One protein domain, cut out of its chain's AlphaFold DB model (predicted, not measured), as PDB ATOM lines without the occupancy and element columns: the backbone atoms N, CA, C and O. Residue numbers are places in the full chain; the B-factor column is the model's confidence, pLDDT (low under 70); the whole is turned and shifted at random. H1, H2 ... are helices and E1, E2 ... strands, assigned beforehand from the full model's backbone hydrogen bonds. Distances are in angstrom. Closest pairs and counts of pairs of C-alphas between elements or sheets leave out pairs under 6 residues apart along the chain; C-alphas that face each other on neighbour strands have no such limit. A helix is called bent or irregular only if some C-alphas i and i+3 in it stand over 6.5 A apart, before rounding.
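Overview. This is residues 157 to 359 of the 573 residues of an uncharacterized protein of Chlamydia psittaci 01DC11 (UniProt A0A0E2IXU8). Crossed helices form a cluster with H5 and H7 in its middle; a small twisted sheet of four strands lies at one end, and the hairpin of E5 and E6 reaches out at the other, residues 348 to 353 sticking out. H1, H2 and H9 pack on H7, and H4 on H5. The printed part has 203 residues with nine named helices and six named strands, ordered H1 H2 H3 E1 E2 H4 H5 H6 E3 E4 H7 H8 H9 E5 E6, mixed in class. The larger sheet, order E2 E1 E4 E3, is mixed; E5 and E6 are antiparallel. The whole is compact, with a radius of gyration of the C-alphas of 17.6 A, and spans 65 by 46 by 31 A.

Arrangement. Where two elements are said to touch, the two residues named with them are those whose C-alphas are the closest of the pair. H1, residues 157 to 177, is only just irregular: C-alphas 173 and 176 are 6.7 A apart. H2 is residues 180 to 193 and H3 201 to 206. E1, residues 207 to 210, and E2, 216 to 218, form a hairpin, N 209 and O 217 being 2.8 A apart. H4, residues 221 to 229, and the hub H5, 250 to 267, form a helical hairpin at a steep tilt of 44 degrees (Arg 229 and Gly 251, 5.0 A). H5 touches H3 (Ala 204 and Gly 263, 4.5 A). H6, residues 269 to 275, touches H5 only at the corner (Ile 265 and Lys 272, 5.0 A) and touches H2 (Ala 187 and Phe 271, 6.9 A). E3, residues 277 to 280, and E4, 286 to 291, form a hairpin, N 277 to O 289 2.8 A; E4 is parallel to E1, N 208 to O 288 2.9 A. H7, residues 292 to 304, touches residues 254 to 261 alone of H5 (Val 258 and Ile 298, 6.1 A). H8, residues 317 to 320, touches residues 172 to 176 alone of H1 (Gln 173 and Ile 320, 6.3 A). H9 is residues 323 to 341; its residues 329 to 336 alone touch residues 189 to 193 alone of H2 (Trp 192 and Phe 336, 4.8 A). E5, residues 343 to 346, and E6, 355 to 358, form a hairpin, N 344 to O 357 2.9 A. Every O i to N i+4 pair is within hydrogen-bond range in H4, H5, H6, H7 and H9, against 15 of 17 in H1, 8 of 10 in H2 and 0 of 2 in H3, where 3 of 3 O i to N i+3 pairs are; H8 is too short for one.

Along the chain. H1 begins at C-alpha 157, (-23.615, 48.242, 7.027), and measures 30.2 A; H5 measures 26.2 A and H9 26.3 A. E6 ends at C-alpha 358, (3.484, 28.105, 18.743).

Size, cuts and confidence. The farthest C-alphas, of Asn 282 and Glu 350, are 65.4 A apart. The printed part has no cut; the links H4 to H5 and H7 to H8 are long. Mean pLDDT of the printed part is 72.5, with residues 233 to 253 and 341 to 359 among those under 70.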
ATOM      1  N   GLN A 157     -24.505  49.191   6.364       62.09
ATOM      2  CA  GLN A 157     -23.615  48.242   7.027       62.09
ATOM      3  C   GLN A 157     -24.073  46.794   6.804       62.09
ATOM      4  O   GLN A 157     -23.224  45.948   6.525       62.09
ATOM      5  N   ALA A 158     -25.381  46.512   6.811       60.50
ATOM      6  CA  ALA A 158     -25.913  45.187   6.473       60.50
ATOM      7  C   ALA A 158     -25.528  44.754   5.042       60.50
ATOM      8  O   ALA A 158     -24.964  43.676   4.858       60.50
ATOM      9  N   VAL A 159     -25.708  45.631   4.046       64.38
ATOM     10  CA  VAL A 159     -25.317  45.385   2.642       64.38
ATOM     11  C   VAL A 159     -23.803  45.160   2.495       64.38
ATOM     12  O   VAL A 159     -23.373  44.299   1.725       64.38
ATOM     13  N   ARG A 160     -22.965  45.882   3.255       67.94
ATOM     14  CA  ARG A 160     -21.502  45.659   3.277       67.94
ATOM     15  C   ARG A 160     -21.130  44.302   3.874       67.94
ATOM     16  O   ARG A 160     -20.253  43.636   3.335       67.94
ATOM     17  N   VAL A 161     -21.764  43.918   4.982       69.12
ATOM     18  CA  VAL A 161     -21.562  42.627   5.661       69.12
ATOM     19  C   VAL A 161     -21.961  41.470   4.742       69.12
ATOM     20  O   VAL A 161     -21.208  40.503   4.607       69.12
ATOM     21  N   GLU A 162     -23.100  41.596   4.055       68.75
ATOM     22  CA  GLU A 162     -23.553  40.597   3.089       68.75
ATOM     23  C   GLU A 162     -22.590  40.485   1.902       68.75
ATOM     24  O   GLU A 162     -22.147  39.379   1.587       68.75
ATOM     25  N   LYS A 163     -22.181  41.615   1.297       74.06
ATOM     26  CA  LYS A 163     -21.191  41.612   0.209       74.06
ATOM     27  C   LYS A 163     -19.890  40.928   0.640       74.06
ATOM     28  O   LYS A 163     -19.494  39.967  -0.002       74.06
ATOM     29  N   ARG A 164     -19.261  41.348   1.746       75.88
ATOM     30  CA  ARG A 164     -17.972  40.781   2.207       75.88
ATOM     31  C   ARG A 164     -18.034  39.276   2.470       75.88
ATOM     32  O   ARG A 164     -17.062  38.565   2.217       75.88
ATOM     33  N   THR A 165     -19.165  38.787   2.977       70.81
ATOM     34  CA  THR A 165     -19.355  37.349   3.215       70.81
ATOM     35  C   THR A 165     -19.585  36.600   1.901       70.81
ATOM     36  O   THR A 165     -19.011  35.532   1.709       70.81
ATOM     37  N   ARG A 166     -20.340  37.180   0.956       73.50
ATOM     38  CA  ARG A 166     -20.514  36.634  -0.400       73.50
ATOM     39  C   ARG A 166     -19.195  36.599  -1.181       73.50
ATOM     40  O   ARG A 166     -18.909  35.588  -1.811       73.50
ATOM     41  N   ASP A 167     -18.376  37.647  -1.078       76.38
ATOM     42  CA  ASP A 167     -17.036  37.724  -1.674       76.38
ATOM     43  C   ASP A 167     -16.133  36.595  -1.127       76.38
ATOM     44  O   ASP A 167     -15.440  35.924  -1.890       76.38
ATOM     45  N   MET A 168     -16.174  36.333   0.187       76.69
ATOM     46  CA  MET A 168     -15.392  35.260   0.817       76.69
ATOM     47  C   MET A 168     -15.909  33.853   0.462       76.69
ATOM     48  O   MET A 168     -15.107  32.963   0.185       76.69
ATOM     49  N   LEU A 169     -17.231  33.650   0.415       73.56
ATOM     50  CA  LEU A 169     -17.853  32.398  -0.042       73.56
ATOM     51  C   LEU A 169     -17.512  32.092  -1.505       73.56
ATOM     52  O   LEU A 169     -17.177  30.955  -1.831       73.56
ATOM     53  N   PHE A 170     -17.555  33.107  -2.372       76.50
ATOM     54  CA  PHE A 170     -17.146  32.988  -3.768       76.50
ATOM     55  C   PHE A 170     -15.680  32.561  -3.873       76.50
ATOM     56  O   PHE A 170     -15.378  31.599  -4.572       76.50
ATOM     57  N   ILE A 171     -14.771  33.211  -3.138       75.56
ATOM     58  CA  ILE A 171     -13.350  32.839  -3.146       75.56
ATOM     59  C   ILE A 171     -13.159  31.405  -2.644       75.56
ATOM     60  O   ILE A 171     -12.484  30.634  -3.318       75.56
ATOM     61  N   ALA A 172     -13.816  31.000  -1.554       72.44
ATOM     62  CA  ALA A 172     -13.755  29.625  -1.058       72.44
ATOM     63  C   ALA A 172     -14.217  28.594  -2.110       72.44
ATOM     64  O   ALA A 172     -13.507  27.628  -2.376       72.44
ATOM     65  N   GLN A 173     -15.344  28.835  -2.789       71.56
ATOM     66  CA  GLN A 173     -15.812  27.985  -3.895       71.56
ATOM     67  C   GLN A 173     -14.854  27.978  -5.101       71.56
ATOM     68  O   GLN A 173     -14.756  26.975  -5.809       71.56
ATOM     69  N   LYS A 174     -14.160  29.092  -5.363       70.69
ATOM     70  CA  LYS A 174     -13.272  29.252  -6.524       70.69
ATOM     71  C   LYS A 174     -11.826  28.809  -6.298       70.69
ATOM     72  O   LYS A 174     -11.149  28.562  -7.293       70.69
ATOM     73  N   VAL A 175     -11.376  28.632  -5.051       66.94
ATOM     74  CA  VAL A 175     -10.015  28.157  -4.728       66.94
ATOM     75  C   VAL A 175      -9.677  26.847  -5.454       66.94
ATOM     76  O   VAL A 175      -8.611  26.751  -6.060       66.94
ATOM     77  N   ARG A 176     -10.611  25.886  -5.480       62.06
ATOM     78  CA  ARG A 176     -10.470  24.627  -6.233       62.06
ATOM     79  C   ARG A 176     -10.823  24.739  -7.721       62.06
ATOM     80  O   ARG A 176     -10.171  24.111  -8.540       62.06
ATOM     81  N   GLN A 177     -11.832  25.531  -8.098       61.16
ATOM     82  CA  GLN A 177     -12.342  25.565  -9.485       61.16
ATOM     83  C   GLN A 177     -11.407  26.230 -10.514       61.16
ATOM     84  O   GLN A 177     -11.661  26.102 -11.709       61.16
ATOM     85  N   TYR A 178     -10.380  26.961 -10.072       57.78
ATOM     86  CA  TYR A 178      -9.440  27.680 -10.944       57.78
ATOM     87  C   TYR A 178      -7.966  27.455 -10.559       57.78
ATOM     88  O   TYR A 178      -7.149  28.342 -10.775       57.78
ATOM     89  N   ASN A 179      -7.641  26.333  -9.902       59.28
ATOM     90  CA  ASN A 179      -6.295  25.982  -9.404       59.28
ATOM     91  C   ASN A 179      -5.608  27.072  -8.544       59.28
ATOM     92  O   ASN A 179      -4.419  26.999  -8.249       59.28
ATOM     93  N   ILE A 180      -6.377  28.038  -8.025       58.94
ATOM     94  CA  ILE A 180      -5.923  29.081  -7.089       58.94
ATOM     95  C   ILE A 180      -5.318  28.449  -5.821       58.94
ATOM     96  O   ILE A 180      -4.463  29.067  -5.178       58.94
ATOM     97  N   PHE A 181      -5.738  27.222  -5.476       57.41
ATOM     98  CA  PHE A 181      -5.107  26.413  -4.440       57.41
ATOM     99  C   PHE A 181      -3.625  26.120  -4.724       57.41
ATOM    100  O   PHE A 181      -2.793  26.289  -3.840       57.41
ATOM    101  N   GLU A 182      -3.288  25.734  -5.952       60.31
ATOM    102  CA  GLU A 182      -1.929  25.364  -6.361       60.31
ATOM    103  C   GLU A 182      -1.072  26.618  -6.602       60.31
ATOM    104  O   GLU A 182       0.012  26.743  -6.037       60.31
ATOM    105  N   ASP A 183      -1.598  27.599  -7.345       73.06
ATOM    106  CA  ASP A 183      -0.858  28.808  -7.732       73.06
ATOM    107  C   ASP A 183      -0.583  29.754  -6.551       73.06
ATOM    108  O   ASP A 183       0.559  30.046  -6.189       73.06
ATOM    109  N   ARG A 184      -1.651  30.319  -5.971       78.19
ATOM    110  CA  ARG A 184      -1.562  31.475  -5.060       78.19
ATOM    111  C   ARG A 184      -1.627  31.078  -3.598       78.19
ATOM    112  O   ARG A 184      -0.914  31.656  -2.784       78.19
ATOM    113  N   CYS A 185      -2.477  30.114  -3.260       78.25
ATOM    114  CA  CYS A 185      -2.496  29.534  -1.924       78.25
ATOM    115  C   CYS A 185      -1.218  28.717  -1.698       78.25
ATOM    116  O   CYS A 185      -0.535  28.965  -0.710       78.25
ATOM    117  N   GLY A 186      -0.820  27.867  -2.652       80.12
ATOM    118  CA  GLY A 186       0.449  27.139  -2.641       80.12
ATOM    119  C   GLY A 186       1.645  28.063  -2.425       80.12
ATOM    120  O   GLY A 186       2.379  27.875  -1.464       80.12
ATOM    121  N   ALA A 187       1.778  29.149  -3.195       85.88
ATOM    122  CA  ALA A 187       2.851  30.131  -2.991       85.88
ATOM    123  C   ALA A 187       2.827  30.851  -1.619       85.88
ATOM    124  O   ALA A 187       3.875  31.307  -1.159       85.88
ATOM    125  N   VAL A 188       1.674  30.964  -0.947       87.75
ATOM    126  CA  VAL A 188       1.594  31.489   0.433       87.75
ATOM    127  C   VAL A 188       1.922  30.406   1.468       87.75
ATOM    128  O   VAL A 188       2.594  30.706   2.452       87.75
ATOM    129  N   LEU A 189       1.513  29.155   1.243       86.62
ATOM    130  CA  LEU A 189       1.855  28.016   2.098       86.62
ATOM    131  C   LEU A 189       3.355  27.690   2.021       86.62
ATOM    132  O   LEU A 189       3.981  27.500   3.059       86.62
ATOM    133  N   ASP A 190       3.957  27.719   0.831       86.69
ATOM    134  CA  ASP A 190       5.410  27.668   0.614       86.69
ATOM    135  C   ASP A 190       6.118  28.727   1.476       86.69
ATOM    136  O   ASP A 190       7.008  28.407   2.261       86.69
ATOM    137  N   LEU A 191       5.686  29.992   1.373       92.12
ATOM    138  CA  LEU A 191       6.238  31.099   2.158       92.12
ATOM    139  C   LEU A 191       6.082  30.879   3.669       92.12
ATOM    140  O   LEU A 191       6.989  31.224   4.419       92.12
ATOM    141  N   TRP A 192       4.957  30.319   4.119       88.81
ATOM    142  CA  TRP A 192       4.713  30.000   5.529       88.81
ATOM    143  C   TRP A 192       5.688  28.950   6.093       88.81
ATOM    144  O   TRP A 192       5.942  28.968   7.295       88.81
ATOM    145  N   HIS A 193       6.290  28.098   5.254       86.31
ATOM    146  CA  HIS A 193       7.352  27.170   5.666       86.31
ATOM    147  C   HIS A 193       8.757  27.801   5.699       86.31
ATOM    148  O   HIS A 193       9.637  27.276   6.382       86.31
ATOM    149  N   VAL A 194       8.994  28.899   4.968       84.38
ATOM    150  CA  VAL A 194      10.323  29.530   4.800       84.38
ATOM    151  C   VAL A 194      10.340  31.011   5.203       84.38
ATOM    152  O   VAL A 194      11.092  31.824   4.655       84.38
ATOM    153  N   ALA A 195       9.483  31.400   6.147       82.12
ATOM    154  CA  ALA A 195       9.321  32.792   6.529       82.12
ATOM    155  C   ALA A 195      10.540  33.304   7.322       82.12
ATOM    156  O   ALA A 195      11.003  32.639   8.251       82.12
ATOM    157  N   PRO A 196      11.055  34.512   7.022       75.75
ATOM    158  CA  PRO A 196      12.128  35.102   7.813       75.75
ATOM    159  C   PRO A 196      11.706  35.297   9.273       75.75
ATOM    160  O   PRO A 196      10.670  35.908   9.547       75.75
ATOM    161  N   THR A 197      12.538  34.861  10.218       76.12
ATOM    162  CA  THR A 197      12.290  35.045  11.663       76.12
ATOM    163  C   THR A 197      12.312  36.521  12.091       76.12
ATOM    164  O   THR A 197      11.783  36.887  13.137       76.12
ATOM    165  N   ASP A 198      12.858  37.403  11.245       74.81
ATOM    166  CA  ASP A 198      12.858  38.861  11.410       74.81
ATOM    167  C   ASP A 198      11.662  39.572  10.730       74.81
ATOM    168  O   ASP A 198      11.655  40.803  10.587       74.81
ATOM    169  N   THR A 199      10.639  38.811  10.310       78.25
ATOM    170  CA  THR A 199       9.433  39.325   9.643       78.25
ATOM    171  C   THR A 199       8.731  40.382  10.493       78.25
ATOM    172  O   THR A 199       8.148  40.111  11.542       78.25
ATOM    173  N   ASN A 200       8.721  41.613   9.983       74.88
ATOM    174  CA  ASN A 200       8.116  42.756  10.649       74.88
ATOM    175  C   ASN A 200       6.740  43.075  10.031       74.88
ATOM    176  O   ASN A 200       6.678  43.419   8.847       74.88
ATOM    177  N   PRO A 201       5.628  43.058  10.795       74.12
ATOM    178  CA  PRO A 201       4.287  43.294  10.250       74.12
ATOM    179  C   PRO A 201       4.099  44.739   9.755       74.12
ATOM    180  O   PRO A 201       3.167  45.024   9.003       74.12
ATOM    181  N   LYS A 202       4.995  45.667  10.127       69.06
ATOM    182  CA  LYS A 202       5.021  47.035   9.585       69.06
ATOM    183  C   LYS A 202       5.419  47.066   8.106       69.06
ATOM    184  O   LYS A 202       5.012  47.991   7.411       69.06
ATOM    185  N   ASP A 203       6.150  46.070   7.599       76.19
ATOM    186  CA  ASP A 203       6.519  46.014   6.176       76.19
ATOM    187  C   ASP A 203       5.301  45.799   5.261       76.19
ATOM    188  O   ASP A 203       5.316  46.266   4.124       76.19
ATOM    189  N   ALA A 204       4.194  45.240   5.769       72.69
ATOM    190  CA  ALA A 204       2.928  45.180   5.035       72.69
ATOM    191  C   ALA A 204       2.399  46.569   4.633       72.69
ATOM    192  O   ALA A 204       1.761  46.697   3.592       72.69
ATOM    193  N   GLN A 205       2.702  47.628   5.397       73.00
ATOM    194  CA  GLN A 205       2.298  49.007   5.073       73.00
ATOM    195  C   GLN A 205       2.952  49.539   3.780       73.00
ATOM    196  O   GLN A 205       2.505  50.548   3.239       73.00
ATOM    197  N   LYS A 206       3.996  48.863   3.275       75.56
ATOM    198  CA  LYS A 206       4.678  49.173   2.006       75.56
ATOM    199  C   LYS A 206       3.982  48.549   0.788       75.56
ATOM    200  O   LYS A 206       4.351  48.866  -0.342       75.56
ATOM    201  N   ILE A 207       2.996  47.675   1.005       77.69
ATOM    202  CA  ILE A 207       2.194  47.036  -0.043       77.69
ATOM    203  C   ILE A 207       0.895  47.823  -0.245       77.69
ATOM    204  O   ILE A 207       0.201  48.188   0.707       77.69
ATOM    205  N   TRP A 208       0.556  48.063  -1.507       82.38
ATOM    206  CA  TRP A 208      -0.705  48.663  -1.930       82.38
ATOM    207  C   TRP A 208      -1.710  47.570  -2.289       82.38
ATOM    208  O   TRP A 208      -1.357  46.605  -2.954       82.38
ATOM    209  N   ILE A 209      -2.961  47.725  -1.864       80.19
ATOM    210  CA  ILE A 209      -4.066  46.827  -2.201       80.19
ATOM    211  C   ILE A 209      -4.899  47.460  -3.322       80.19
ATOM    212  O   ILE A 209      -5.409  48.574  -3.166       80.19
ATOM    213  N   LYS A 210      -5.026  46.731  -4.432       79.69
ATOM    214  CA  LYS A 210      -5.801  47.028  -5.647       79.69
ATOM    215  C   LYS A 210      -7.169  46.342  -5.546       79.69
ATOM    216  O   LYS A 210      -7.231  45.121  -5.401       79.69
ATOM    217  N   THR A 211      -8.261  47.105  -5.559       76.31
ATOM    218  CA  THR A 211      -9.628  46.546  -5.589       76.31
ATOM    219  C   THR A 211      -9.983  46.062  -7.004       76.31
ATOM    220  O   THR A 211      -9.306  46.451  -7.960       76.31
ATOM    221  N   PRO A 212     -11.046  45.250  -7.184       69.75
ATOM    222  CA  PRO A 212     -11.518  44.856  -8.516       69.75
ATOM    223  C   PRO A 212     -11.893  46.058  -9.396       69.75
ATOM    224  O   PRO A 212     -11.735  46.014 -10.609       69.75
ATOM    225  N   ASP A 213     -12.316  47.160  -8.770       71.50
ATOM    226  CA  ASP A 213     -12.648  48.444  -9.402       71.50
ATOM    227  C   ASP A 213     -11.394  49.257  -9.815       71.50
ATOM    228  O   ASP A 213     -11.495  50.420 -10.198       71.50
ATOM    229  N   GLY A 214     -10.193  48.681  -9.685       69.25
ATOM    230  CA  GLY A 214      -8.909  49.292 -10.049       69.25
ATOM    231  C   GLY A 214      -8.338  50.285  -9.030       69.25
ATOM    232  O   GLY A 214      -7.179  50.684  -9.163       69.25
ATOM    233  N   TYR A 215      -9.099  50.666  -7.996       75.25
ATOM    234  CA  TYR A 215      -8.652  51.607  -6.964       75.25
ATOM    235  C   TYR A 215      -7.529  51.013  -6.104       75.25
ATOM    236  O   TYR A 215      -7.624  49.881  -5.629       75.25
ATOM    237  N   LYS A 216      -6.470  51.794  -5.864       74.12
ATOM    238  CA  LYS A 216      -5.268  51.370  -5.129       74.12
ATOM    239  C   LYS A 216      -5.120  52.175  -3.843       74.12
ATOM    240  O   LYS A 216      -5.166  53.400  -3.867       74.12
ATOM    241  N   SER A 217      -4.886  51.503  -2.717       67.81
ATOM    242  CA  SER A 217      -4.562  52.171  -1.445       67.81
ATOM    243  C   SER A 217      -3.612  51.334  -0.582       67.81
ATOM    244  O   SER A 217      -3.678  50.109  -0.659       67.81
ATOM    245  N   PRO A 218      -2.733  51.938   0.241       71.62
ATOM    246  CA  PRO A 218      -1.816  51.191   1.104       71.62
ATOM    247  C   PRO A 218      -2.565  50.268   2.077       71.62
ATOM    248  O   PRO A 218      -3.656  50.602   2.557       71.62
ATOM    249  N   PHE A 219      -1.969  49.113   2.389       78.00
ATOM    250  CA  PHE A 219      -2.532  48.154   3.337       78.00
ATOM    251  C   PHE A 219      -2.838  48.815   4.690       78.00
ATOM    252  O   PHE A 219      -2.031  49.547   5.263       78.00
ATOM    253  N   CYS A 220      -4.025  48.527   5.225       73.38
ATOM    254  CA  CYS A 220      -4.527  49.140   6.445       73.38
ATOM    255  C   CYS A 220      -5.087  48.062   7.378       73.38
ATOM    256  O   CYS A 220      -6.177  47.535   7.143       73.38
ATOM    257  N   TYR A 221      -4.368  47.787   8.472       73.56
ATOM    258  CA  TYR A 221      -4.770  46.823   9.504       73.56
ATOM    259  C   TYR A 221      -6.211  47.054   9.988       73.56
ATOM    260  O   TYR A 221      -6.990  46.113  10.069       73.56
ATOM    261  N   ALA A 222      -6.620  48.310  10.210       63.75
ATOM    262  CA  ALA A 222      -7.983  48.636  10.642       63.75
ATOM    263  C   ALA A 222      -9.063  48.299   9.590       63.75
ATOM    264  O   ALA A 222     -10.167  47.900   9.963       63.75
ATOM    265  N   LYS A 223      -8.760  48.408   8.284       71.81
ATOM    266  CA  LYS A 223      -9.662  47.950   7.209       71.81
ATOM    267  C   LYS A 223      -9.728  46.418   7.169       71.81
ATOM    268  O   LYS A 223     -10.821  45.878   7.028       71.81
ATOM    269  N   CYS A 224      -8.596  45.733   7.354       75.06
ATOM    270  CA  CYS A 224      -8.519  44.269   7.418       75.06
ATOM    271  C   CYS A 224      -9.278  43.696   8.633       75.06
ATOM    272  O   CYS A 224     -10.122  42.821   8.469       75.06
ATOM    273  N   LEU A 225      -9.083  44.266   9.827       73.62
ATOM    274  CA  LEU A 225      -9.805  43.927  11.059       73.62
ATOM    275  C   LEU A 225     -11.322  44.133  10.928       73.62
ATOM    276  O   LEU A 225     -12.103  43.266  11.314       73.62
ATOM    277  N   ASN A 226     -11.742  45.266  10.354       73.25
ATOM    278  CA  ASN A 226     -13.151  45.545  10.067       73.25
ATOM    279  C   ASN A 226     -13.718  44.522   9.063       73.25
ATOM    280  O   ASN A 226     -14.815  44.021   9.275       73.25
ATOM    281  N   TYR A 227     -12.965  44.152   8.019       76.62
ATOM    282  CA  TYR A 227     -13.360  43.086   7.094       76.62
ATOM    283  C   TYR A 227     -13.538  41.748   7.829       76.62
ATOM    284  O   TYR A 227     -14.634  41.190   7.793       76.62
ATOM    285  N   ALA A 228     -12.514  41.278   8.550       75.44
ATOM    286  CA  ALA A 228     -12.515  39.999   9.262       75.44
ATOM    287  C   ALA A 228     -13.676  39.882  10.265       75.44
ATOM    288  O   ALA A 228     -14.444  38.925  10.202       75.44
ATOM    289  N   ARG A 229     -13.887  40.901  11.114       74.88
ATOM    290  CA  ARG A 229     -15.011  40.951  12.075       74.88
ATOM    291  C   ARG A 229     -16.401  40.960  11.425       74.88
ATOM    292  O   ARG A 229     -17.383  40.708  12.110       74.88
ATOM    293  N   THR A 230     -16.513  41.261  10.130       74.31
ATOM    294  CA  THR A 230     -17.800  41.258   9.404       74.31
ATOM    295  C   THR A 230     -18.071  40.006   8.576       74.31
ATOM    296  O   THR A 230     -19.126  39.936   7.953       74.31
ATOM    297  N   ILE A 231     -17.165  39.023   8.552       73.56
ATOM    298  CA  ILE A 231     -17.436  37.747   7.879       73.56
ATOM    299  C   ILE A 231     -18.502  36.991   8.686       73.56
ATOM    300  O   ILE A 231     -18.394  36.845   9.907       73.56
ATOM    301  N   ARG A 232     -19.553  36.525   8.005       71.62
ATOM    302  CA  ARG A 232     -20.652  35.753   8.596       71.62
ATOM    303  C   ARG A 232     -20.629  34.278   8.191       71.62
ATOM    304  O   ARG A 232     -19.964  33.882   7.240       71.62
ATOM    305  N   CYS A 233     -21.397  33.477   8.920       65.94
ATOM    306  CA  CYS A 233     -21.735  32.097   8.590       65.94
ATOM    307  C   CYS A 233     -23.229  32.010   8.229       65.94
ATOM    308  O   CYS A 233     -24.087  32.435   9.007       65.94
ATOM    309  N   TYR A 234     -23.570  31.421   7.078       63.91
ATOM    310  CA  TYR A 234     -24.946  31.291   6.588       63.91
ATOM    311  C   TYR A 234     -25.471  29.860   6.720       63.91
ATOM    312  O   TYR A 234     -25.522  29.096   5.762       63.91
ATOM    313  N   ARG A 235     -25.953  29.518   7.921       56.34
ATOM    314  CA  ARG A 235     -26.661  28.248   8.197       56.34
ATOM    315  C   ARG A 235     -28.132  28.244   7.732       56.34
ATOM    316  O   ARG A 235     -28.858  27.290   7.989       56.34
ATOM    317  N   THR A 236     -28.601  29.310   7.078       54.34
ATOM    318  CA  THR A 236     -29.993  29.474   6.618       54.34
ATOM    319  C   THR A 236     -30.038  29.914   5.155       54.34
ATOM    320  O   THR A 236     -29.038  30.373   4.611       54.34
ATOM    321  N   THR A 237     -31.210  29.820   4.526       56.31
ATOM    322  CA  THR A 237     -31.457  30.265   3.141       56.31
ATOM    323  C   THR A 237     -31.480  31.793   2.965       56.31
ATOM    324  O   THR A 237     -31.696  32.273   1.857       56.31
ATOM    325  N   ALA A 238     -31.268  32.574   4.032       59.16
ATOM    326  CA  ALA A 238     -31.297  34.035   4.012       59.16
ATOM    327  C   ALA A 238     -29.915  34.622   4.386       59.16
ATOM    328  O   ALA A 238     -29.612  34.736   5.578       59.16
ATOM    329  N   PRO A 239     -29.080  35.057   3.419       55.25
ATOM    330  CA  PRO A 239     -27.752  35.627   3.700       55.25
ATOM    331  C   PRO A 239     -27.781  36.956   4.488       55.25
ATOM    332  O   PRO A 239     -26.779  37.374   5.068       55.25
ATOM    333  N   SER A 240     -28.938  37.604   4.636       60.22
ATOM    334  CA  SER A 240     -29.103  38.712   5.589       60.22
ATOM    335  C   SER A 240     -29.067  38.267   7.066       60.22
ATOM    336  O   SER A 240     -28.737  39.074   7.937       60.22
ATOM    337  N   ARG A 241     -29.344  36.985   7.364       62.62
ATOM    338  CA  ARG A 241     -29.557  36.430   8.720       62.62
ATOM    339  C   ARG A 241     -28.432  35.512   9.235       62.62
ATOM    340  O   ARG A 241     -28.666  34.683  10.109       62.62
ATOM    341  N   GLY A 242     -27.218  35.626   8.701       59.94
ATOM    342  CA  GLY A 242     -26.060  34.894   9.236       59.94
ATOM    343  C   GLY A 242     -25.629  35.356  10.628       59.94
ATOM    344  O   GLY A 242     -25.683  36.552  10.923       59.94
ATOM    345  N   SER A 243     -25.118  34.429  11.440       63.72
ATOM    346  CA  SER A 243     -24.319  34.777  12.620       63.72
ATOM    347  C   SER A 243     -22.963  35.329  12.177       63.72
ATOM    348  O   SER A 243     -22.506  35.043  11.066       63.72
ATOM    349  N   PHE A 244     -22.279  36.089  13.032       63.56
ATOM    350  CA  PHE A 244     -20.850  36.337  12.822       63.56
ATOM    351  C   PHE A 244     -20.083  35.006  12.858       63.56
ATOM    352  O   PHE A 244     -20.484  34.074  13.557       63.56
ATOM    353  N   LEU A 245     -19.024  34.898  12.051       59.81
ATOM    354  CA  LEU A 245     -18.175  33.702  11.996       59.81
ATOM    355  C   LEU A 245     -17.202  33.626  13.185       59.81
ATOM    356  O   LEU A 245     -16.669  32.564  13.483       59.81
ATOM    357  N   LEU A 246     -16.941  34.765  13.828       61.09
ATOM    358  CA  LEU A 246     -15.838  34.967  14.757       61.09
ATOM    359  C   LEU A 246     -16.293  35.782  15.961       61.09
ATOM    360  O   LEU A 246     -17.059  36.738  15.821       61.09
ATOM    361  N   GLU A 247     -15.725  35.465  17.119       60.09
ATOM    362  CA  GLU A 247     -15.755  36.337  18.288       60.09
ATOM    363  C   GLU A 247     -14.983  37.641  18.035       60.09
ATOM    364  O   GLU A 247     -14.095  37.717  17.176       60.09
ATOM    365  N   GLU A 248     -15.271  38.680  18.825       56.53
ATOM    366  CA  GLU A 248     -14.689  40.012  18.622       56.53
ATOM    367  C   GLU A 248     -13.138  39.999  18.655       56.53
ATOM    368  O   GLU A 248     -12.479  40.742  17.909       56.53
ATOM    369  N   ASN A 249     -12.547  39.116  19.465       61.47
ATOM    370  CA  ASN A 249     -11.099  38.960  19.615       61.47
ATOM    371  C   ASN A 249     -10.447  38.269  18.402       61.47
ATOM    372  O   ASN A 249      -9.431  38.754  17.893       61.47
ATOM    373  N   GLN A 250     -11.061  37.202  17.881       68.75
ATOM    374  CA  GLN A 250     -10.525  36.369  16.790       68.75
ATOM    375  C   GLN A 250     -10.272  37.163  15.494       68.75
ATOM    376  O   GLN A 250      -9.274  36.953  14.803       68.75
ATOM    377  N   GLY A 251     -11.104  38.170  15.201       67.69
ATOM    378  CA  GLY A 251     -10.883  39.063  14.056       67.69
ATOM    379  C   GLY A 251      -9.547  39.830  14.094       67.69
ATOM    380  O   GLY A 251      -9.032  40.204  13.039       67.69
ATOM    381  N   SER A 252      -8.961  40.046  15.280       65.62
ATOM    382  CA  SER A 252      -7.639  40.682  15.424       65.62
ATOM    383  C   SER A 252      -6.478  39.729  15.152       65.62
ATOM    384  O   SER A 252      -5.513  40.137  14.509       65.62
ATOM    385  N   ILE A 253      -6.625  38.453  15.517       67.81
ATOM    386  CA  ILE A 253      -5.667  37.379  15.225       67.81
ATOM    387  C   ILE A 253      -5.534  37.194  13.704       67.81
ATOM    388  O   ILE A 253      -4.425  37.185  13.169       67.81
ATOM    389  N   LEU A 254      -6.659  37.165  12.975       79.06
ATOM    390  CA  LEU A 254      -6.662  37.081  11.508       79.06
ATOM    391  C   LEU A 254      -6.054  38.318  10.832       79.06
ATOM    392  O   LEU A 254      -5.231  38.181   9.927       79.06
ATOM    393  N   ALA A 255      -6.412  39.528  11.275       76.44
ATOM    394  CA  ALA A 255      -5.844  40.763  10.727       76.44
ATOM    395  C   ALA A 255      -4.323  40.861  10.956       76.44
ATOM    396  O   ALA A 255      -3.597  41.380  10.104       76.44
ATOM    397  N   SER A 256      -3.835  40.323  12.078       76.12
ATOM    398  CA  SER A 256      -2.405  40.190  12.367       76.12
ATOM    399  C   SER A 256      -1.754  39.139  11.464       76.12
ATOM    400  O   SER A 256      -0.738  39.434  10.842       76.12
ATOM    401  N   SER A 257      -2.365  37.962  11.297       83.94
ATOM    402  CA  SER A 257      -1.886  36.904  10.392       83.94
ATOM    403  C   SER A 257      -1.719  37.398   8.943       83.94
ATOM    404  O   SER A 257      -0.693  37.128   8.315       83.94
ATOM    405  N   VAL A 258      -2.651  38.223   8.446       87.38
ATOM    406  CA  VAL A 258      -2.521  38.929   7.157       87.38
ATOM    407  C   VAL A 258      -1.337  39.901   7.152       87.38
ATOM    408  O   VAL A 258      -0.546  39.884   6.212       87.38
ATOM    409  N   ALA A 259      -1.185  40.738   8.183       81.62
ATOM    410  CA  ALA A 259      -0.103  41.724   8.251       81.62
ATOM    411  C   ALA A 259       1.293  41.073   8.321       81.62
ATOM    412  O   ALA A 259       2.213  41.521   7.638       81.62
ATOM    413  N   TYR A 260       1.455  39.992   9.088       84.38
ATOM    414  CA  TYR A 260       2.703  39.226   9.121       84.38
ATOM    415  C   TYR A 260       2.972  38.525   7.781       84.38
ATOM    416  O   TYR A 260       4.085  38.621   7.270       84.38
ATOM    417  N   THR A 261       1.962  37.906   7.154       92.75
ATOM    418  CA  THR A 261       2.122  37.254   5.836       92.75
ATOM    419  C   THR A 261       2.527  38.263   4.758       92.75
ATOM    420  O   THR A 261       3.503  38.047   4.046       92.75
ATOM    421  N   LEU A 262       1.855  39.417   4.677       88.94
ATOM    422  CA  LEU A 262       2.219  40.501   3.754       88.94
ATOM    423  C   LEU A 262       3.629  41.060   4.033       88.94
ATOM    424  O   LEU A 262       4.361  41.368   3.092       88.94
ATOM    425  N   GLY A 263       4.043  41.149   5.302       85.50
ATOM    426  CA  GLY A 263       5.415  41.503   5.679       85.50
ATOM    427  C   GLY A 263       6.451  40.490   5.175       85.50
ATOM    428  O   GLY A 263       7.467  40.888   4.602       85.50
ATOM    429  N   ALA A 264       6.166  39.190   5.310       90.06
ATOM    430  CA  ALA A 264       7.021  38.111   4.817       90.06
ATOM    431  C   ALA A 264       7.123  38.119   3.277       90.06
ATOM    432  O   ALA A 264       8.236  38.074   2.748       90.06
ATOM    433  N   ILE A 265       6.001  38.301   2.558       93.69
ATOM    434  CA  ILE A 265       5.988  38.472   1.089       93.69
ATOM    435  C   ILE A 265       6.860  39.672   0.686       93.69
ATOM    436  O   ILE A 265       7.633  39.583  -0.266       93.69
ATOM    437  N   PHE A 266       6.788  40.799   1.406       88.62
ATOM    438  CA  PHE A 266       7.594  41.978   1.074       88.62
ATOM    439  C   PHE A 266       9.107  41.750   1.240       88.62
ATOM    440  O   PHE A 266       9.894  42.400   0.542       88.62
ATOM    441  N   ARG A 267       9.531  40.867   2.150       87.31
ATOM    442  CA  ARG A 267      10.952  40.563   2.389       87.31
ATOM    443  C   ARG A 267      11.487  39.466   1.477       87.31
ATOM    444  O   ARG A 267      12.564  39.634   0.909       87.31
ATOM    445  N   HIS A 268      10.757  38.367   1.311       90.56
ATOM    446  CA  HIS A 268      11.267  37.197   0.606       90.56
ATOM    447  C   HIS A 268      11.180  37.371  -0.922       90.56
ATOM    448  O   HIS A 268      10.125  37.187  -1.526       90.56
ATOM    449  N   SER A 269      12.314  37.659  -1.567       87.06
ATOM    450  CA  SER A 269      12.429  38.023  -2.995       87.06
ATOM    451  C   SER A 269      11.658  37.121  -3.975       87.06
ATOM    452  O   SER A 269      10.934  37.651  -4.815       87.06
ATOM    453  N   ARG A 270      11.759  35.784  -3.845       88.62
ATOM    454  CA  ARG A 270      10.970  34.798  -4.625       88.62
ATOM    455  C   ARG A 270       9.472  35.123  -4.583       88.62
ATOM    456  O   ARG A 270       8.891  35.477  -5.604       88.62
ATOM    457  N   PHE A 271       8.860  35.062  -3.401       90.56
ATOM    458  CA  PHE A 271       7.419  35.276  -3.230       90.56
ATOM    459  C   PHE A 271       6.997  36.718  -3.509       90.56
ATOM    460  O   PHE A 271       5.909  36.932  -4.032       90.56
ATOM    461  N   LYS A 272       7.875  37.701  -3.268       90.25
ATOM    462  CA  LYS A 272       7.641  39.100  -3.641       90.25
ATOM    463  C   LYS A 272       7.343  39.264  -5.130       90.25
ATOM    464  O   LYS A 272       6.434  40.007  -5.480       90.25
ATOM    465  N   ASN A 273       8.093  38.568  -5.983       87.19
ATOM    466  CA  ASN A 273       7.950  38.643  -7.437       87.19
ATOM    467  C   ASN A 273       6.818  37.752  -7.984       87.19
ATOM    468  O   ASN A 273       6.370  37.979  -9.102       87.19
ATOM    469  N   ILE A 274       6.368  36.750  -7.217       88.19
ATOM    470  CA  ILE A 274       5.252  35.854  -7.580       88.19
ATOM    471  C   ILE A 274       3.899  36.455  -7.168       88.19
ATOM    472  O   ILE A 274       2.922  36.346  -7.901       88.19
ATOM    473  N   LEU A 275       3.831  37.082  -5.988       89.88
ATOM    474  CA  LEU A 275       2.575  37.494  -5.350       89.88
ATOM    475  C   LEU A 275       2.295  39.005  -5.414       89.88
ATOM    476  O   LEU A 275       1.167  39.400  -5.125       89.88
ATOM    477  N   LEU A 276       3.274  39.851  -5.771       92.12
ATOM    478  CA  LEU A 276       3.091  41.305  -5.893       92.12
ATOM    479  C   LEU A 276       3.461  41.810  -7.295       92.12
ATOM    480  O   LEU A 276       4.575  41.607  -7.777       92.12
ATOM    481  N   GLU A 277       2.565  42.578  -7.907       91.44
ATOM    482  CA  GLU A 277       2.856  43.370  -9.100       91.44
ATOM    483  C   GLU A 277       3.799  44.530  -8.715       91.44
ATOM    484  O   GLU A 277       3.478  45.348  -7.849       91.44
ATOM    485  N   LYS A 278       4.972  44.636  -9.355       90.69
ATOM    486  CA  LYS A 278       5.852  45.809  -9.214       90.69
ATOM    487  C   LYS A 278       5.458  46.867 -10.247       90.69
ATOM    488  O   LYS A 278       5.890  46.804 -11.396       90.69
ATOM    489  N   GLU A 279       4.690  47.866  -9.831       85.00
ATOM    490  CA  GLU A 279       4.333  49.001 -10.685       85.00
ATOM    491  C   GLU A 279       5.335  50.149 -10.520       85.00
ATOM    492  O   GLU A 279       5.736  50.481  -9.404       85.00
ATOM    493  N   THR A 280       5.715  50.796 -11.624       80.25
ATOM    494  CA  THR A 280       6.512  52.033 -11.584       80.25
ATOM    495  C   THR A 280       5.583  53.219 -11.806       80.25
ATOM    496  O   THR A 280       4.912  53.298 -12.833       80.25
ATOM    497  N   LEU A 281       5.524  54.131 -10.840       70.38
ATOM    498  CA  LEU A 281       4.718  55.346 -10.917       70.38
ATOM    499  C   LEU A 281       5.325  56.356 -11.902       70.38
ATOM    500  O   LEU A 281       6.526  56.340 -12.173       70.38
ATOM    501  N   ASN A 282       4.516  57.314 -12.365       67.88
ATOM    502  CA  ASN A 282       4.894  58.351 -13.345       67.88
ATOM    503  C   ASN A 282       6.054  59.281 -12.904       67.88
ATOM    504  O   ASN A 282       6.434  60.185 -13.642       67.88
ATOM    505  N   ASN A 283       6.587  59.114 -11.692       62.75
ATOM    506  CA  ASN A 283       7.758  59.809 -11.152       62.75
ATOM    507  C   ASN A 283       8.978  58.886 -10.937       62.75
ATOM    508  O   ASN A 283       9.927  59.295 -10.272       62.75
ATOM    509  N   GLY A 284       8.947  57.655 -11.457       65.81
ATOM    510  CA  GLY A 284      10.038  56.680 -11.382       65.81
ATOM    511  C   GLY A 284      10.095  55.846 -10.097       65.81
ATOM    512  O   GLY A 284      10.937  54.956 -10.002       65.81
ATOM    513  N   GLU A 285       9.223  56.084  -9.112       68.88
ATOM    514  CA  GLU A 285       9.203  55.275  -7.888       68.88
ATOM    515  C   GLU A 285       8.418  53.973  -8.076       68.88
ATOM    516  O   GLU A 285       7.305  53.966  -8.605       68.88
ATOM    517  N   ALA A 286       9.003  52.863  -7.625       76.06
ATOM    518  CA  ALA A 286       8.384  51.547  -7.692       76.06
ATOM    519  C   ALA A 286       7.547  51.263  -6.438       76.06
ATOM    520  O   ALA A 286       8.084  51.214  -5.328       76.06
ATOM    521  N   ILE A 287       6.252  51.012  -6.626       82.19
ATOM    522  CA  ILE A 287       5.368  50.461  -5.596       82.19
ATOM    523  C   ILE A 287       5.170  48.960  -5.822       82.19
ATOM    524  O   ILE A 287       5.308  48.455  -6.935       82.19
ATOM    525  N   TYR A 288       4.834  48.245  -4.751       85.62
ATOM    526  CA  TYR A 288       4.447  46.839  -4.818       85.62
ATOM    527  C   TYR A 288       2.955  46.724  -4.527       85.62
ATOM    528  O   TYR A 288       2.476  47.233  -3.509       85.62
ATOM    529  N   VAL A 289       2.229  46.077  -5.433       81.69
ATOM    530  CA  VAL A 289       0.770  46.018  -5.448       81.69
ATOM    531  C   VAL A 289       0.317  44.566  -5.324       81.69
ATOM    532  O   VAL A 289       0.712  43.711  -6.109       81.69
ATOM    533  N   ALA A 290      -0.530  44.292  -4.339       89.00
ATOM    534  CA  ALA A 290      -1.339  43.083  -4.263       89.00
ATOM    535  C   ALA A 290      -2.766  43.410  -4.720       89.00
ATOM    536  O   ALA A 290      -3.263  44.512  -4.475       89.00
ATOM    537  N   ASP A 291      -3.470  42.455  -5.318       84.50
ATOM    538  CA  ASP A 291      -4.926  42.554  -5.426       84.50
ATOM    539  C   ASP A 291      -5.614  42.233  -4.084       84.50
ATOM    540  O   ASP A 291      -5.027  41.672  -3.153       84.50
ATOM    541  N   SER A 292      -6.885  42.619  -3.956       81.62
ATOM    542  CA  SER A 292      -7.684  42.287  -2.771       81.62
ATOM    543  C   SER A 292      -7.902  40.779  -2.608       81.62
ATOM    544  O   SER A 292      -8.091  40.321  -1.481       81.62
ATOM    545  N   VAL A 293      -7.840  40.012  -3.703       84.00
ATOM    546  CA  VAL A 293      -8.066  38.562  -3.701       84.00
ATOM    547  C   VAL A 293      -6.951  37.852  -2.938       84.00
ATOM    548  O   VAL A 293      -7.255  36.975  -2.141       84.00
ATOM    549  N   LEU A 294      -5.688  38.276  -3.060       87.50
ATOM    550  CA  LEU A 294      -4.588  37.756  -2.238       87.50
ATOM    551  C   LEU A 294      -4.847  37.968  -0.736       87.50
ATOM    552  O   LEU A 294      -4.680  37.044   0.055       87.50
ATOM    553  N   VAL A 295      -5.321  39.152  -0.334       87.25
ATOM    554  CA  VAL A 295      -5.683  39.433   1.071       87.25
ATOM    555  C   VAL A 295      -6.828  38.528   1.541       87.25
ATOM    556  O   VAL A 295      -6.822  38.061   2.679       87.25
ATOM    557  N   GLN A 296      -7.800  38.258   0.669       84.75
ATOM    558  CA  GLN A 296      -8.933  37.381   0.958       84.75
ATOM    559  C   GLN A 296      -8.530  35.891   0.993       84.75
ATOM    560  O   GLN A 296      -9.027  35.171   1.853       84.75
ATOM    561  N   ILE A 297      -7.582  35.447   0.157       85.19
ATOM    562  CA  ILE A 297      -6.972  34.106   0.214       85.19
ATOM    563  C   ILE A 297      -6.228  33.923   1.538       85.19
ATOM    564  O   ILE A 297      -6.479  32.939   2.226       85.19
ATOM    565  N   ILE A 298      -5.381  34.882   1.939       90.94
ATOM    566  CA  ILE A 298      -4.655  34.816   3.220       90.94
ATOM    567  C   ILE A 298      -5.651  34.742   4.390       90.94
ATOM    568  O   ILE A 298      -5.493  33.906   5.271       90.94
ATOM    569  N   LEU A 299      -6.727  35.543   4.376       86.56
ATOM    570  CA  LEU A 299      -7.798  35.433   5.376       86.56
ATOM    571  C   LEU A 299      -8.468  34.051   5.380       86.56
ATOM    572  O   LEU A 299      -8.721  33.524   6.460       86.56
ATOM    573  N   LEU A 300      -8.751  33.470   4.210       84.06
ATOM    574  CA  LEU A 300      -9.393  32.160   4.087       84.06
ATOM    575  C   LEU A 300      -8.514  31.033   4.648       84.06
ATOM    576  O   LEU A 300      -9.008  30.226   5.427       84.06
ATOM    577  N   ILE A 301      -7.219  30.989   4.328       85.44
ATOM    578  CA  ILE A 301      -6.330  29.952   4.881       85.44
ATOM    579  C   ILE A 301      -6.035  30.174   6.373       85.44
ATOM    580  O   ILE A 301      -5.941  29.209   7.124       85.44
ATOM    581  N   SER A 302      -5.985  31.425   6.846       86.94
ATOM    582  CA  SER A 302      -5.859  31.744   8.278       86.94
ATOM    583  C   SER A 302      -7.123  31.422   9.092       86.94
ATOM    584  O   SER A 302      -7.032  31.285  10.315       86.94
ATOM    585  N   LEU A 303      -8.275  31.313   8.421       82.56
ATOM    586  CA  LEU A 303      -9.547  30.803   8.938       82.56
ATOM    587  C   LEU A 303      -9.544  29.260   8.980       82.56
ATOM    588  O   LEU A 303      -9.803  28.680  10.034       82.56
ATOM    589  N   VAL A 304      -9.150  28.608   7.876       81.12
ATOM    590  CA  VAL A 304      -9.007  27.140   7.773       81.12
ATOM    591  C   VAL A 304      -8.031  26.594   8.818       81.12
ATOM    592  O   VAL A 304      -8.378  25.661   9.529       81.12
ATOM    593  N   ALA A 305      -6.873  27.237   9.011       81.88
ATOM    594  CA  ALA A 305      -5.874  26.890  10.034       81.88
ATOM    595  C   ALA A 305      -6.347  27.065  11.499       81.88
ATOM    596  O   ALA A 305      -5.536  26.987  12.426       81.88
ATOM    597  N   ARG A 306      -7.629  27.397  11.704       78.56
ATOM    598  CA  ARG A 306      -8.321  27.546  12.995       78.56
ATOM    599  C   ARG A 306      -9.690  26.847  12.999       78.56
ATOM    600  O   ARG A 306     -10.526  27.167  13.838       78.56
ATOM    601  N   ASN A 307      -9.940  25.940  12.048       76.31
ATOM    602  CA  ASN A 307     -11.206  25.216  11.847       76.31
ATOM    603  C   ASN A 307     -12.453  26.123  11.732       76.31
ATOM    604  O   ASN A 307     -13.585  25.698  11.975       76.31
ATOM    605  N   ALA A 308     -12.262  27.384  11.335       74.75
ATOM    606  CA  ALA A 308     -13.325  28.360  11.136       74.75
ATOM    607  C   ALA A 308     -13.570  28.546   9.635       74.75
ATOM    608  O   ALA A 308     -12.646  28.839   8.884       74.75
ATOM    609  N   HIS A 309     -14.816  28.424   9.173       70.00
ATOM    610  CA  HIS A 309     -15.136  28.563   7.749       70.00
ATOM    611  C   HIS A 309     -16.485  29.272   7.540       70.00
ATOM    612  O   HIS A 309     -17.449  28.985   8.257       70.00
ATOM    613  N   PRO A 310     -16.607  30.179   6.552       64.19
ATOM    614  CA  PRO A 310     -17.895  30.740   6.172       64.19
ATOM    615  C   PRO A 310     -18.704  29.673   5.428       64.19
ATOM    616  O   PRO A 310     -18.415  29.355   4.278       64.19
ATOM    617  N   TYR A 311     -19.724  29.117   6.080       66.12
ATOM    618  CA  TYR A 311     -20.628  28.154   5.449       66.12
ATOM    619  C   TYR A 311     -21.777  28.839   4.710       66.12
ATOM    620  O   TYR A 311     -22.248  29.902   5.119       66.12
ATOM    621  N   ALA A 312     -22.272  28.172   3.670       57.19
ATOM    622  CA  ALA A 312     -23.625  28.335   3.149       57.19
ATOM    623  C   ALA A 312     -24.396  27.036   3.425       57.19
ATOM    624  O   ALA A 312     -23.783  25.972   3.493       57.19
ATOM    625  N   LYS A 313     -25.728  27.100   3.562       51.56
ATOM    626  CA  LYS A 313     -26.572  25.940   3.915       51.56
ATOM    627  C   LYS A 313     -26.343  24.721   3.004       51.56
ATOM    628  O   LYS A 313     -26.452  23.587   3.458       51.56
ATOM    629  N   ASP A 314     -25.995  24.981   1.748       53.06
ATOM    630  CA  ASP A 314     -25.887  23.992   0.676       53.06
ATOM    631  C   ASP A 314     -24.421  23.624   0.340       53.06
ATOM    632  O   ASP A 314     -24.167  22.889  -0.611       53.06
ATOM    633  N   VAL A 315     -23.440  24.122   1.113       54.41
ATOM    634  CA  VAL A 315     -21.999  23.861   0.922       54.41
ATOM    635  C   VAL A 315     -21.385  23.311   2.209       54.41
ATOM    636  O   VAL A 315     -21.196  24.035   3.187       54.41
ATOM    637  N   LYS A 316     -21.043  22.020   2.189       55.53
ATOM    638  CA  LYS A 316     -20.343  21.332   3.281       55.53
ATOM    639  C   LYS A 316     -18.879  21.795   3.429       55.53
ATOM    640  O   LYS A 316     -18.267  22.117   2.408       55.53
ATOM    641  N   PRO A 317     -18.285  21.764   4.644       48.94
ATOM    642  CA  PRO A 317     -16.869  22.100   4.855       48.94
ATOM    643  C   PRO A 317     -15.926  21.279   3.961       48.94
ATOM    644  O   PRO A 317     -15.041  21.830   3.306       48.94
ATOM    645  N   GLU A 318     -16.178  19.971   3.875       52.62
ATOM    646  CA  GLU A 318     -15.344  18.976   3.179       52.62
ATOM    647  C   GLU A 318     -15.343  19.154   1.646       52.62
ATOM    648  O   GLU A 318     -14.460  18.663   0.943       52.62
ATOM    649  N   ALA A 319     -16.324  19.888   1.104       57.88
ATOM    650  CA  ALA A 319     -16.369  20.222  -0.318       57.88
ATOM    651  C   ALA A 319     -15.355  21.320  -0.693       57.88
ATOM    652  O   ALA A 319     -14.899  21.375  -1.837       57.88
ATOM    653  N   ILE A 320     -14.992  22.187   0.260       67.00
ATOM    654  CA  ILE A 320     -14.114  23.341   0.028       67.00
ATOM    655  C   ILE A 320     -12.644  22.934   0.155       67.00
ATOM    656  O   ILE A 320     -11.868  23.235  -0.748       67.00
ATOM    657  N   PHE A 321     -12.294  22.220   1.230       73.56
ATOM    658  CA  PHE A 321     -10.956  21.667   1.457       73.56
ATOM    659  C   PHE A 321     -11.044  20.208   1.925       73.56
ATOM    660  O   PHE A 321     -11.925  19.878   2.723       73.56
ATOM    661  N   SER A 322     -10.144  19.340   1.451       77.62
ATOM    662  CA  SER A 322      -9.996  17.972   1.983       77.62
ATOM    663  C   SER A 322      -9.323  17.993   3.356       77.62
ATOM    664  O   SER A 322      -8.704  18.989   3.729       77.62
ATOM    665  N   GLU A 323      -9.405  16.896   4.111       80.19
ATOM    666  CA  GLU A 323      -8.722  16.814   5.407       80.19
ATOM    667  C   GLU A 323      -7.200  16.952   5.259       80.19
ATOM    668  O   GLU A 323      -6.582  17.692   6.017       80.19
ATOM    669  N   ASP A 324      -6.610  16.359   4.215       78.38
ATOM    670  CA  ASP A 324      -5.191  16.531   3.880       78.38
ATOM    671  C   ASP A 324      -4.828  18.005   3.633       78.38
ATOM    672  O   ASP A 324      -3.844  18.506   4.177       78.38
ATOM    673  N   GLU A 325      -5.644  18.736   2.864       78.50
ATOM    674  CA  GLU A 325      -5.436  20.166   2.606       78.50
ATOM    675  C   GLU A 325      -5.564  20.995   3.895       78.50
ATOM    676  O   GLU A 325      -4.719  21.856   4.151       78.50
ATOM    677  N   LYS A 326      -6.567  20.725   4.746       79.62
ATOM    678  CA  LYS A 326      -6.716  21.384   6.060       79.62
ATOM    679  C   LYS A 326      -5.517  21.104   6.970       79.62
ATOM    680  O   LYS A 326      -5.022  22.025   7.625       79.62
ATOM    681  N   ASN A 327      -5.029  19.864   6.989       79.56
ATOM    682  CA  ASN A 327      -3.868  19.443   7.770       79.56
ATOM    683  C   ASN A 327      -2.593  20.154   7.294       79.56
ATOM    684  O   ASN A 327      -1.871  20.719   8.116       79.56
ATOM    685  N   VAL A 328      -2.361  20.235   5.978       82.06
ATOM    686  CA  VAL A 328      -1.244  20.998   5.388       82.06
ATOM    687  C   VAL A 328      -1.345  22.492   5.712       82.06
ATOM    688  O   VAL A 328      -0.359  23.087   6.148       82.06
ATOM    689  N   ILE A 329      -2.527  23.107   5.573       82.31
ATOM    690  CA  ILE A 329      -2.753  24.525   5.913       82.31
ATOM    691  C   ILE A 329      -2.484  24.791   7.404       82.31
ATOM    692  O   ILE A 329      -1.856  25.791   7.760       82.31
ATOM    693  N   THR A 330      -2.927  23.890   8.283       81.38
ATOM    694  CA  THR A 330      -2.754  24.006   9.738       81.38
ATOM    695  C   THR A 330      -1.291  23.828  10.147       81.38
ATOM    696  O   THR A 330      -0.771  24.636  10.919       81.38
ATOM    697  N   LEU A 331      -0.596  22.836   9.577       79.38
ATOM    698  CA  LEU A 331       0.836  22.606   9.779       79.38
ATOM    699  C   LEU A 331       1.667  23.811   9.318       79.38
ATOM    700  O   LEU A 331       2.457  24.340  10.100       79.38
ATOM    701  N   ALA A 332       1.426  24.308   8.101       82.88
ATOM    702  CA  ALA A 332       2.089  25.498   7.573       82.88
ATOM    703  C   ALA A 332       1.848  26.728   8.467       82.88
ATOM    704  O   ALA A 332       2.775  27.484   8.753       82.88
ATOM    705  N   SER A 333       0.622  26.916   8.973       84.88
ATOM    706  CA  SER A 333       0.309  28.033   9.875       84.88
ATOM    707  C   SER A 333       0.985  27.903  11.245       84.88
ATOM    708  O   SER A 333       1.384  28.915  11.820       84.88
ATOM    709  N   ASN A 334       1.149  26.681  11.767       77.81
ATOM    710  CA  ASN A 334       1.916  26.426  12.987       77.81
ATOM    711  C   ASN A 334       3.402  26.760  12.794       77.81
ATOM    712  O   ASN A 334       3.956  27.499  13.607       77.81
ATOM    713  N   ILE A 335       4.013  26.295  11.697       76.94
ATOM    714  CA  ILE A 335       5.414  26.580  11.342       76.94
ATOM    715  C   ILE A 335       5.632  28.090  11.165       76.94
ATOM    716  O   ILE A 335       6.570  28.648  11.733       76.94
ATOM    717  N   PHE A 336       4.725  28.779  10.470       83.62
ATOM    718  CA  PHE A 336       4.787  30.230  10.282       83.62
ATOM    719  C   PHE A 336       4.717  31.004  11.608       83.62
ATOM    720  O   PHE A 336       5.503  31.927  11.834       83.62
ATOM    721  N   ARG A 337       3.795  30.624  12.506       78.81
ATOM    722  CA  ARG A 337       3.690  31.217  13.850       78.81
ATOM    723  C   ARG A 337       4.964  30.977  14.664       78.81
ATOM    724  O   ARG A 337       5.501  31.923  15.235       78.81
ATOM    725  N   GLU A 338       5.484  29.751  14.654       72.62
ATOM    726  CA  GLU A 338       6.747  29.384  15.304       72.62
ATOM    727  C   GLU A 338       7.935  30.216  14.799       72.62
ATOM    728  O   GLU A 338       8.673  30.768  15.614       72.62
ATOM    729  N   GLN A 339       8.102  30.365  13.481       75.50
ATOM    730  CA  GLN A 339       9.215  31.118  12.891       75.50
ATOM    731  C   GLN A 339       9.149  32.618  13.215       75.50
ATOM    732  O   GLN A 339      10.175  33.238  13.491       75.50
ATOM    733  N   VAL A 340       7.955  33.216  13.180       76.06
ATOM    734  CA  VAL A 340       7.776  34.680  13.234       76.06
ATOM    735  C   VAL A 340       7.541  35.216  14.655       76.06
ATOM    736  O   VAL A 340       7.882  36.369  14.950       76.06
ATOM    737  N   LEU A 341       6.962  34.403  15.544       68.25
ATOM    738  CA  LEU A 341       6.626  34.777  16.925       68.25
ATOM    739  C   LEU A 341       7.414  33.989  17.980       68.25
ATOM    740  O   LEU A 341       7.624  34.512  19.075       68.25
ATOM    741  N   GLY A 342       7.849  32.766  17.665       66.25
ATOM    742  CA  GLY A 342       8.480  31.827  18.595       66.25
ATOM    743  C   GLY A 342       7.537  30.733  19.115       66.25
ATOM    744  O   GLY A 342       6.362  30.642  18.745       66.25
ATOM    745  N   LYS A 343       8.068  29.892  20.010       69.38
ATOM    746  CA  LYS A 343       7.351  28.794  20.685       69.38
ATOM    747  C   LYS A 343       7.215  29.084  22.177       69.38
ATOM    748  O   LYS A 343       8.084  29.732  22.758       69.38
ATOM    749  N   ILE A 344       6.184  28.522  22.803       51.50
ATOM    750  CA  ILE A 344       6.096  28.363  24.258       51.50
ATOM    751  C   ILE A 344       6.223  26.861  24.574       51.50
ATOM    752  O   ILE A 344       5.513  26.054  23.963       51.50
ATOM    753  N   PRO A 345       7.103  26.449  25.505       48.22
ATOM    754  CA  PRO A 345       7.058  25.101  26.053       48.22
ATOM    755  C   PRO A 345       5.818  24.966  26.945       48.22
ATOM    756  O   PRO A 345       5.695  25.678  27.941       48.22
ATOM    757  N   SER A 346       4.891  24.069  26.599       46.06
ATOM    758  CA  SER A 346       3.829  23.685  27.526       46.06
ATOM    759  C   SER A 346       4.379  22.596  28.438       46.06
ATOM    760  O   SER A 346       4.458  21.433  28.041       46.06
ATOM    761  N   ASN A 347       4.743  22.962  29.666       41.31
ATOM    762  CA  ASN A 347       4.882  21.970  30.722       41.31
ATOM    763  C   ASN A 347       3.479  21.426  31.013       41.31
ATOM    764  O   ASN A 347       2.651  22.117  31.601       41.31
ATOM    765  N   LYS A 348       3.204  20.206  30.550       41.66
ATOM    766  CA  LYS A 348       2.257  19.329  31.230       41.66
ATOM    767  C   LYS A 348       3.048  18.662  32.343       41.66
ATOM    768  O   LYS A 348       4.022  17.969  32.050       41.66
ATOM    769  N   ASP A 349       2.661  18.893  33.588       46.78
ATOM    770  CA  ASP A 349       3.151  18.054  34.671       46.78
ATOM    771  C   ASP A 349       2.650  16.610  34.452       46.78
ATOM    772  O   ASP A 349       1.584  16.385  33.878       46.78
ATOM    773  N   GLU A 350       3.467  15.638  34.858       46.38
ATOM    774  CA  GLU A 350       3.189  14.190  34.803       46.38
ATOM    775  C   GLU A 350       3.053  13.523  33.407       46.38
ATOM    776  O   GLU A 350       2.380  12.504  33.261       46.38
ATOM    777  N   ALA A 351       3.805  13.987  32.395       42.62
ATOM    778  CA  ALA A 351       4.245  13.126  31.278       42.62
ATOM    779  C   ALA A 351       5.578  13.593  30.651       42.62
ATOM    780  O   ALA A 351       5.782  14.786  30.443       42.62
ATOM    781  N   GLU A 352       6.461  12.667  30.247       43.03
ATOM    782  CA  GLU A 352       7.772  12.970  29.616       43.03
ATOM    783  C   GLU A 352       7.686  13.489  28.155       43.03
ATOM    784  O   GLU A 352       8.629  13.362  27.375       43.03
ATOM    785  N   VAL A 353       6.561  14.094  27.752       38.44
ATOM    786  CA  VAL A 353       6.348  14.641  26.402       38.44
ATOM    787  C   VAL A 353       6.076  16.143  26.488       38.44
ATOM    788  O   VAL A 353       4.942  16.587  26.666       38.44
ATOM    789  N   SER A 354       7.132  16.946  26.334       39.12
ATOM    790  CA  SER A 354       7.053  18.411  26.346       39.12
ATOM    791  C   SER A 354       6.371  18.951  25.080       39.12
ATOM    792  O   SER A 354       7.005  19.134  24.036       39.12
ATOM    793  N   GLU A 355       5.068  19.212  25.163       45.00
ATOM    794  CA  GLU A 355       4.237  19.655  24.042       45.00
ATOM    795  C   GLU A 355       4.481  21.148  23.728       45.00
ATOM    796  O   GLU A 355       3.925  22.047  24.358       45.00
ATOM    797  N   THR A 356       5.343  21.460  22.755       47.97
ATOM    798  CA  THR A 356       5.607  22.861  22.375       47.97
ATOM    799  C   THR A 356       4.479  23.425  21.514       47.97
ATOM    800  O   THR A 356       4.264  22.939  20.401       47.97
ATOM    801  N   LYS A 357       3.819  24.497  21.966       51.75
ATOM    802  CA  LYS A 357       2.790  25.201  21.183       51.75
ATOM    803  C   LYS A 357       3.363  26.496  20.589       51.75
ATOM    804  O   LYS A 357       4.124  27.191  21.269       51.75
ATOM    805  N   PRO A 358       3.059  26.836  19.322       53.50
ATOM    806  CA  PRO A 358       3.484  28.105  18.743       53.50
ATOM    807  C   PRO A 358       2.741  29.266  19.414       53.50
ATOM    808  O   PRO A 358       1.593  29.119  19.833       53.50
ATOM    809  N   LEU A 359       3.380  30.435  19.489       53.97
ATOM    810  CA  LEU A 359       2.715  31.660  19.936       53.97
ATOM    811  C   LEU A 359       1.552  32.020  18.997       53.97
ATOM    812  O   LEU A 359       1.689  31.957  17.776       53.97
TER     813      LEU A 359